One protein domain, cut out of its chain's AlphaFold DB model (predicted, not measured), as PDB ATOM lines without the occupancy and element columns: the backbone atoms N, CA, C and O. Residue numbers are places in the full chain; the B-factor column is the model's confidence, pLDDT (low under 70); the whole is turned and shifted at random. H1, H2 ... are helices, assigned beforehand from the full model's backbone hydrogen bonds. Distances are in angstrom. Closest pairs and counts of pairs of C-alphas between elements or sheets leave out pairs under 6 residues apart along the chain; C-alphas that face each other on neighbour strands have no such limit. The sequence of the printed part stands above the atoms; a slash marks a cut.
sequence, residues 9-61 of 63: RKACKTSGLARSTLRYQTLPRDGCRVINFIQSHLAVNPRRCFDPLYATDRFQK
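Overview. This is residues 9 to 61 of the 63 residues of an uncharacterized protein of Hydrogenophaga crassostreae (UniProt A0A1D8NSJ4). This is an open, drawn-out chain of four separate helices with no common core: two short helices, H1 and H2, sit near each other at one end, a stretched link of residues 24 to 30 leads away from them, and the longest helix, H3, continues the length toward the other end. After H3 the chain folds back through residues 45 to 52 to a small last helix, H4, which is set off to one side of H3 with a gap between them. The printed part has 53 residues, with four named helices in the order H1, H2, H3, H4 and no named strand; the class is all helix, with 33 of the 53 printed residues in the helices. The whole is extended, with a radius of gyration of the C-alphas of 18.8 A, and the C-alphas span 54 by 21 by 16 A.

Along the chain. The printed part begins with H1, residues 9 to 15, whose first C-alpha, that of Arg 9, is at (-20.674, 7.909, -16.795); it measures 10.0 A from first to last C-alpha. H2 follows at residues 19 to 23, five residues from Arg 19 to Arg 23, and its first and last C-alphas are 7.0 A apart. H3 holds residues 31 to 44, 14 residues, and is the longest helix, with 20.4 A from the C-alpha of Gly 31 at (-0.497, 18.093, 4.135) to that of Val 44 at (16.512, 28.266, 8.824). H4 holds residues 53 to 59, from Leu 53 to Phe 59, and measures 10.3 A from first to last C-alpha, ending with C-alpha 59 at (10.284, 31.386, -9.814).

Arrangement. H1 touches no helix, but is near H2. The two are close but not clearly touching, with 2 pairs of C-alphas within 8 A; the closest C-alphas are those of Cys 12 and Arg 19, 5.8 A apart. Their centres are 10.8 A from each other, and the link between them, of 3 residues, is tight. H2 and H3 follow each other in the chain over a short link of 7 residues, yet they are apart, with no C-alpha of the one within 8 A of the other. H3 and H4, joined by a short link of 8 residues, are apart by the same measure. H1 is apart from H3 and from H4, and H2 is apart from H4. In the backbones of H1 and H3 every O i to N i+4 pair is within hydrogen-bond range. In H2 the count is 0 of 1, beside 2 of 2 for O i to N i+3, and in H4 it is 1 of 3, beside 2 of 4 for O i to N i+3.

Size, cuts and confidence. The outline is a rod, and the two C-alphas farthest apart in the domain are those of Thr 14 and Arg 47, at 54.5 A. The first and last printed C-alphas, those of Arg 9 and Lys 61, are 36.2 A apart. Three stretches stand free: residues 23 to 37, of which 31 to 37 belong to H3; residues 43 to 48; and residues 54 to 61, of which 54 to 59 belong to H4. The printed part has no cut, and no link between its named helices is long. The mean pLDDT of the printed part is 71.3, and 26 residues are under 70, namely residues 22 to 30 and residues 45 to 61. By element, the mean pLDDT is 85 for H1, 72 for H2, 80 for H3 and 56 for H4.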
ATOM      1  N   ARG A   9     -19.225   7.650 -16.840       82.62
ATOM      2  CA  ARG A   9     -20.674   7.909 -16.795       82.62
ATOM      3  C   ARG A   9     -21.464   6.714 -16.254       82.62
ATOM      4  O   ARG A   9     -22.387   6.906 -15.465       82.62
ATOM      5  N   LYS A  10     -21.142   5.499 -16.707       85.56
ATOM      6  CA  LYS A  10     -21.820   4.263 -16.293       85.56
ATOM      7  C   LYS A  10     -21.474   3.915 -14.843       85.56
ATOM      8  O   LYS A  10     -22.371   3.535 -14.094       85.56
ATOM      9  N   ALA A  11     -20.230   4.150 -14.431       84.00
ATOM     10  CA  ALA A  11     -19.795   4.004 -13.043       84.00
ATOM     11  C   ALA A  11     -20.516   4.987 -12.097       84.00
ATOM     12  O   ALA A  11     -21.043   4.578 -11.068       84.00
ATOM     13  N   CYS A  12     -20.642   6.267 -12.468       86.12
ATOM     14  CA  CYS A  12     -21.364   7.263 -11.662       86.12
ATOM     15  C   CYS A  12     -22.858   6.919 -11.517       86.12
ATOM     16  O   CYS A  12     -23.408   6.955 -10.422       86.12
ATOM     17  N   LYS A  13     -23.515   6.508 -12.615       85.88
ATOM     18  CA  LYS A  13     -24.938   6.129 -12.586       85.88
ATOM     19  C   LYS A  13     -25.200   4.909 -11.693       85.88
ATOM     20  O   LYS A  13     -26.210   4.878 -11.005       85.88
ATOM     21  N   THR A  14     -24.314   3.914 -11.724       88.88
ATOM     22  CA  THR A  14     -24.454   2.679 -10.927       88.88
ATOM     23  C   THR A  14     -24.144   2.889  -9.448       88.88
ATOM     24  O   THR A  14     -24.768   2.254  -8.610       88.88
ATOM     25  N   SER A  15     -23.240   3.815  -9.121       83.06
ATOM     26  CA  SER A  15     -22.893   4.180  -7.740       83.06
ATOM     27  C   SER A  15     -23.819   5.230  -7.113       83.06
ATOM     28  O   SER A  15     -23.655   5.559  -5.943       83.06
ATOM     29  N   GLY A  16     -24.779   5.779  -7.868       86.94
ATOM     30  CA  GLY A  16     -25.653   6.856  -7.388       86.94
ATOM     31  C   GLY A  16     -24.923   8.184  -7.151       86.94
ATOM     32  O   GLY A  16     -25.462   9.077  -6.504       86.94
ATOM     33  N   LEU A  17     -23.701   8.327  -7.671       83.31
ATOM     34  CA  LEU A  17     -22.881   9.519  -7.500       83.31
ATOM     35  C   LEU A  17     -23.070  10.480  -8.672       83.31
ATOM     36  O   LEU A  17     -23.089  10.089  -9.844       83.31
ATOM     37  N   ALA A  18     -23.165  11.772  -8.366       82.62
ATOM     38  CA  ALA A  18     -23.096  12.791  -9.400       82.62
ATOM     39  C   ALA A  18     -21.681  12.826  -9.980       82.62
ATOM     40  O   ALA A  18     -20.697  12.828  -9.256       82.62
ATOM     41  N   ARG A  19     -21.549  12.925 -11.302       77.25
ATOM     42  CA  ARG A  19     -20.232  12.924 -11.964       77.25
ATOM     43  C   ARG A  19     -19.312  14.070 -11.508       77.25
ATOM     44  O   ARG A  19     -18.093  13.979 -11.609       77.25
ATOM     45  N   SER A  20     -19.892  15.147 -10.980       78.62
ATOM     46  CA  SER A  20     -19.169  16.248 -10.344       78.62
ATOM     47  C   SER A  20     -18.417  15.822  -9.081       78.62
ATOM     48  O   SER A  20     -17.326  16.335  -8.848       78.62
ATOM     49  N   THR A  21     -18.923  14.863  -8.301       70.75
ATOM     50  CA  THR A  21     -18.252  14.402  -7.072       70.75
ATOM     51  C   THR A  21     -16.918  13.724  -7.365       70.75
ATOM     52  O   THR A  21     -16.030  13.748  -6.523       70.75
ATOM     53  N   LEU A  22     -16.756  13.162  -8.566       66.62
ATOM     54  CA  LEU A  22     -15.509  12.545  -9.015       66.62
ATOM     55  C   LEU A  22     -14.485  13.589  -9.490       66.62
ATOM     56  O   LEU A  22     -13.287  13.405  -9.316       66.62
ATOM     57  N   ARG A  23     -14.948  14.718 -10.047       64.94
ATOM     58  CA  ARG A  23     -14.082  15.840 -10.463       64.94
ATOM     59  C   ARG A  23     -13.602  16.690  -9.292       64.94
ATOM     60  O   ARG A  23     -12.490  17.201  -9.327       64.94
ATOM     61  N   TYR A  24     -14.447  16.840  -8.277       60.62
ATOM     62  CA  TYR A  24     -14.144  17.573  -7.049       60.62
ATOM     63  C   TYR A  24     -13.853  16.639  -5.882       60.62
ATOM     64  O   TYR A  24     -13.963  17.051  -4.726       60.62
ATOM     65  N   GLN A  25     -13.511  15.380  -6.174       60.84
ATOM     66  CA  GLN A  25     -13.140  14.437  -5.140       60.84
ATOM     67  C   GLN A  25     -11.997  15.071  -4.358       60.84
ATOM     68  O   GLN A  25     -10.970  15.450  -4.925       60.84
ATOM     69  N   THR A  26     -12.230  15.282  -3.068       61.69
ATOM     70  CA  THR A  26     -11.258  15.895  -2.178       61.69
ATOM     71  C   THR A  26     -10.152  14.868  -2.018       61.69
ATOM     72  O   THR A  26     -10.228  13.980  -1.174       61.69
ATOM     73  N   LEU A  27      -9.166  14.916  -2.915       66.06
ATOM     74  CA  LEU A  27      -7.960  14.122  -2.778       66.06
ATOM     75  C   LEU A  27      -7.416  14.430  -1.384       66.06
ATOM     76  O   LEU A  27      -7.261  15.620  -1.074       66.06
ATOM     77  N   PRO A  28      -7.161  13.417  -0.536       65.56
ATOM     78  CA  PRO A  28      -6.454  13.642   0.708       65.56
ATOM     79  C   PRO A  28      -5.112  14.260   0.332       65.56
ATOM     80  O   PRO A  28      -4.212  13.609  -0.199       65.56
ATOM     81  N   ARG A  29      -5.033  15.580   0.490       65.25
ATOM     82  CA  ARG A  29      -3.841  16.341   0.168       65.25
ATOM     83  C   ARG A  29      -2.846  15.957   1.244       65.25
ATOM     84  O   ARG A  29      -3.153  16.121   2.422       65.25
ATOM     85  N   ASP A  30      -1.700  15.419   0.845       68.69
ATOM     86  CA  ASP A  30      -0.603  15.091   1.756       68.69
ATOM     87  C   ASP A  30      -0.069  16.390   2.388       68.69
ATOM     88  O   ASP A  30       0.880  17.019   1.913       68.69
ATOM     89  N   GLY A  31      -0.775  16.854   3.422       70.69
ATOM     90  CA  GLY A  31      -0.497  18.093   4.135       70.69
ATOM     91  C   GLY A  31       0.810  18.013   4.910       70.69
ATOM     92  O   GLY A  31       1.421  19.046   5.169       70.69
ATOM     93  N   CYS A  32       1.287  16.797   5.195       78.50
ATOM     94  CA  CYS A  32       2.545  16.553   5.887       78.50
ATOM     95  C   CYS A  32       3.725  17.162   5.126       78.50
ATOM     96  O   CYS A  32       4.601  17.760   5.741       78.50
ATOM     97  N   ARG A  33       3.733  17.111   3.788       75.12
ATOM     98  CA  ARG A  33       4.804  17.731   2.984       75.12
ATOM     99  C   ARG A  33       4.833  19.248   3.117       75.12
ATOM    100  O   ARG A  33       5.907  19.829   3.238       75.12
ATOM    101  N   VAL A  34       3.660  19.878   3.106       76.56
ATOM    102  CA  VAL A  34       3.528  21.336   3.253       76.56
ATOM    103  C   VAL A  34       3.946  21.758   4.660       76.56
ATOM    104  O   VAL A  34       4.708  22.707   4.810       76.56
ATOM    105  N   ILE A  35       3.518  21.013   5.682       82.00
ATOM    106  CA  ILE A  35       3.896  21.249   7.080       82.00
ATOM    107  C   ILE A  35       5.409  21.085   7.275       82.00
ATOM    108  O   ILE A  35       6.045  21.973   7.837       82.00
ATOM    109  N   ASN A  36       6.005  20.012   6.749       84.19
ATOM    110  CA  ASN A  36       7.444  19.759   6.851       84.19
ATOM    111  C   ASN A  36       8.268  20.849   6.148       84.19
ATOM    112  O   ASN A  36       9.303  21.268   6.662       84.19
ATOM    113  N   PHE A  37       7.805  21.335   4.992       81.06
ATOM    114  CA  PHE A  37       8.433  22.452   4.285       81.06
ATOM    115  C   PHE A  37       8.370  23.753   5.093       81.06
ATOM    116  O   PHE A  37       9.361  24.467   5.214       81.06
ATOM    117  N   ILE A  38       7.210  24.053   5.680       80.88
ATOM    118  CA  ILE A  38       7.035  25.232   6.529       80.88
ATOM    119  C   ILE A  38       7.980  25.168   7.738       80.88
ATOM    120  O   ILE A  38       8.667  26.144   8.043       80.88
ATOM    121  N   GLN A  39       8.046  24.014   8.405       83.25
ATOM    122  CA  GLN A  39       8.896  23.813   9.577       83.25
ATOM    123  C   GLN A  39      10.385  23.937   9.240       83.25
ATOM    124  O   GLN A  39      11.112  24.620   9.962       83.25
ATOM    125  N   SER A  40      10.841  23.345   8.131       82.88
ATOM    126  CA  SER A  40      12.240  23.462   7.705       82.88
ATOM    127  C   SER A  40      12.601  24.895   7.301       82.88
ATOM    128  O   SER A  40      13.684  25.374   7.637       82.88
ATOM    129  N   HIS A  41      11.685  25.619   6.654       80.31
ATOM    130  CA  HIS A  41      11.902  27.012   6.284       80.31
ATOM    131  C   HIS A  41      12.035  27.928   7.508       80.31
ATOM    132  O   HIS A  41      12.965  28.737   7.570       80.31
ATOM    133  N   LEU A  42      11.139  27.781   8.491       79.88
ATOM    134  CA  LEU A  42      11.173  28.550   9.738       79.88
ATOM    135  C   LEU A  42      12.406  28.229  10.590       79.88
ATOM    136  O   LEU A  42      12.956  29.134  11.211       79.88
ATOM    137  N   ALA A  43      12.868  26.975  10.592       80.00
ATOM    138  CA  ALA A  43      14.081  26.582  11.307       80.00
ATOM    139  C   ALA A  43      15.331  27.308  10.778       80.00
ATOM    140  O   ALA A  43      16.213  27.670  11.555       80.00
ATOM    141  N   VAL A  44      15.395  27.555   9.467       79.75
ATOM    142  CA  VAL A  44      16.512  28.266   8.824       79.75
ATOM    143  C   VAL A  44      16.325  29.787   8.880       79.75
ATOM    144  O   VAL A  44      17.303  30.522   8.989       79.75
ATOM    145  N   ASN A  45      15.083  30.282   8.822       66.75
ATOM    146  CA  ASN A  45      14.778  31.711   8.730       66.75
ATOM    147  C   ASN A  45      13.693  32.149   9.736       66.75
ATOM    148  O   ASN A  45      12.615  32.584   9.329       66.75
ATOM    149  N   PRO A  46      13.964  32.120  11.053       66.31
ATOM    150  CA  PRO A  46      12.936  32.294  12.088       66.31
ATOM    151  C   PRO A  46      12.285  33.687  12.122       66.31
ATOM    152  O   PRO A  46      11.225  33.857  12.714       66.31
ATOM    153  N   ARG A  47      12.908  34.696  11.499       68.19
ATOM    154  CA  ARG A  47      12.390  36.077  11.414       68.19
ATOM    155  C   ARG A  47      11.818  36.438  10.043       68.19
ATOM    156  O   ARG A  47      11.372  37.564   9.850       68.19
ATOM    157  N   ARG A  48      11.871  35.520   9.075       65.44
ATOM    158  CA  ARG A  48      11.397  35.760   7.713       65.44
ATOM    159  C   ARG A  48       9.961  35.246   7.633       65.44
ATOM    160  O   ARG A  48       9.732  34.043   7.590       65.44
ATOM    161  N   CYS A  49       8.999  36.165   7.695       59.12
ATOM    162  CA  CYS A  49       7.581  35.849   7.517       59.12
ATOM    163  C   CYS A  49       7.328  35.207   6.141       59.12
ATOM    164  O   CYS A  49       8.158  35.313   5.240       59.12
ATOM    165  N   PHE A  50       6.167  34.565   5.968       61.03
ATOM    166  CA  PHE A  50       5.773  33.863   4.734       61.03
ATOM    167  C   PHE A  50       5.531  34.779   3.523       61.03
ATOM    168  O   PHE A  50       5.299  34.274   2.425       61.03
ATOM    169  N   ASP A  51       5.618  36.099   3.690       57.97
ATOM    170  CA  ASP A  51       5.372  37.089   2.635       57.97
ATOM    171  C   ASP A  51       6.193  36.865   1.343       57.97
ATOM    172  O   ASP A  51       5.646  37.070   0.259       57.97
ATOM    173  N   PRO A  52       7.452  36.365   1.376       57.78
ATOM    174  CA  PRO A  52       8.202  36.055   0.160       57.78
ATOM    175  C   PRO A  52       7.959  34.641  -0.394       57.78
ATOM    176  O   PRO A  52       8.358  34.371  -1.527       57.78
ATOM    177  N   LEU A  53       7.347  33.719   0.360       57.72
ATOM    178  CA  LEU A  53       7.320  32.294  -0.008       57.72
ATOM    179  C   LEU A  53       6.447  32.003  -1.233       57.72
ATOM    180  O   LEU A  53       6.797  31.153  -2.053       57.72
ATOM    181  N   TYR A  54       5.369  32.771  -1.412       54.31
ATOM    182  CA  TYR A  54       4.537  32.705  -2.618       54.31
ATOM    183  C   TYR A  54       5.269  33.199  -3.873       54.31
ATOM    184  O   TYR A  54       4.991  32.729  -4.976       54.31
ATOM    185  N   ALA A  55       6.213  34.133  -3.718       56.72
ATOM    186  CA  ALA A  55       7.018  34.630  -4.826       56.72
ATOM    187  C   ALA A  55       8.140  33.640  -5.172       56.72
ATOM    188  O   ALA A  55       8.318  33.308  -6.339       56.72
ATOM    189  N   THR A  56       8.855  33.101  -4.180       56.06
ATOM    190  CA  THR A  56      10.026  32.245  -4.432       56.06
ATOM    191  C   THR A  56       9.683  30.886  -5.045       56.06
ATOM    192  O   THR A  56      10.424  30.432  -5.913       56.06
ATOM    193  N   ASP A  57       8.561  30.252  -4.675       57.75
ATOM    194  CA  ASP A  57       8.166  28.953  -5.263       57.75
ATOM    195  C   ASP A  57       7.733  29.088  -6.738       57.75
ATOM    196  O   ASP A  57       7.963  28.200  -7.558       57.75
ATOM    197  N   ARG A  58       7.181  30.249  -7.125       55.19
ATOM    198  CA  ARG A  58       6.757  30.514  -8.509       55.19
ATOM    199  C   ARG A  58       7.935  30.676  -9.476       55.19
ATOM    200  O   ARG A  58       7.790  30.344 -10.650       55.19
ATOM    201  N   PHE A  59       9.084  31.159  -8.995       55.41
ATOM    202  CA  PHE A  59      10.284  31.386  -9.814       55.41
ATOM    203  C   PHE A  59      11.292  30.229  -9.783       55.41
ATOM    204  O   PHE A  59      12.169  30.176 -10.634       55.41
ATOM    205  N   GLN A  60      11.162  29.270  -8.861       56.16
ATOM    206  CA  GLN A  60      12.031  28.081  -8.808       56.16
ATOM    207  C   GLN A  60      11.708  27.035  -9.896       56.16
ATOM    208  O   GLN A  60      12.491  26.117 -10.116       56.16
ATOM    209  N   LYS A  61      10.562  27.160 -10.582       54.00
ATOM    210  CA  LYS A  61      10.119  26.261 -11.667       54.00
ATOM    211  C   LYS A  61      10.069  26.940 -13.036       54.00
ATOM    212  O   LYS A  61       9.244  26.567 -13.869       54.00
TER     213      LYS A  61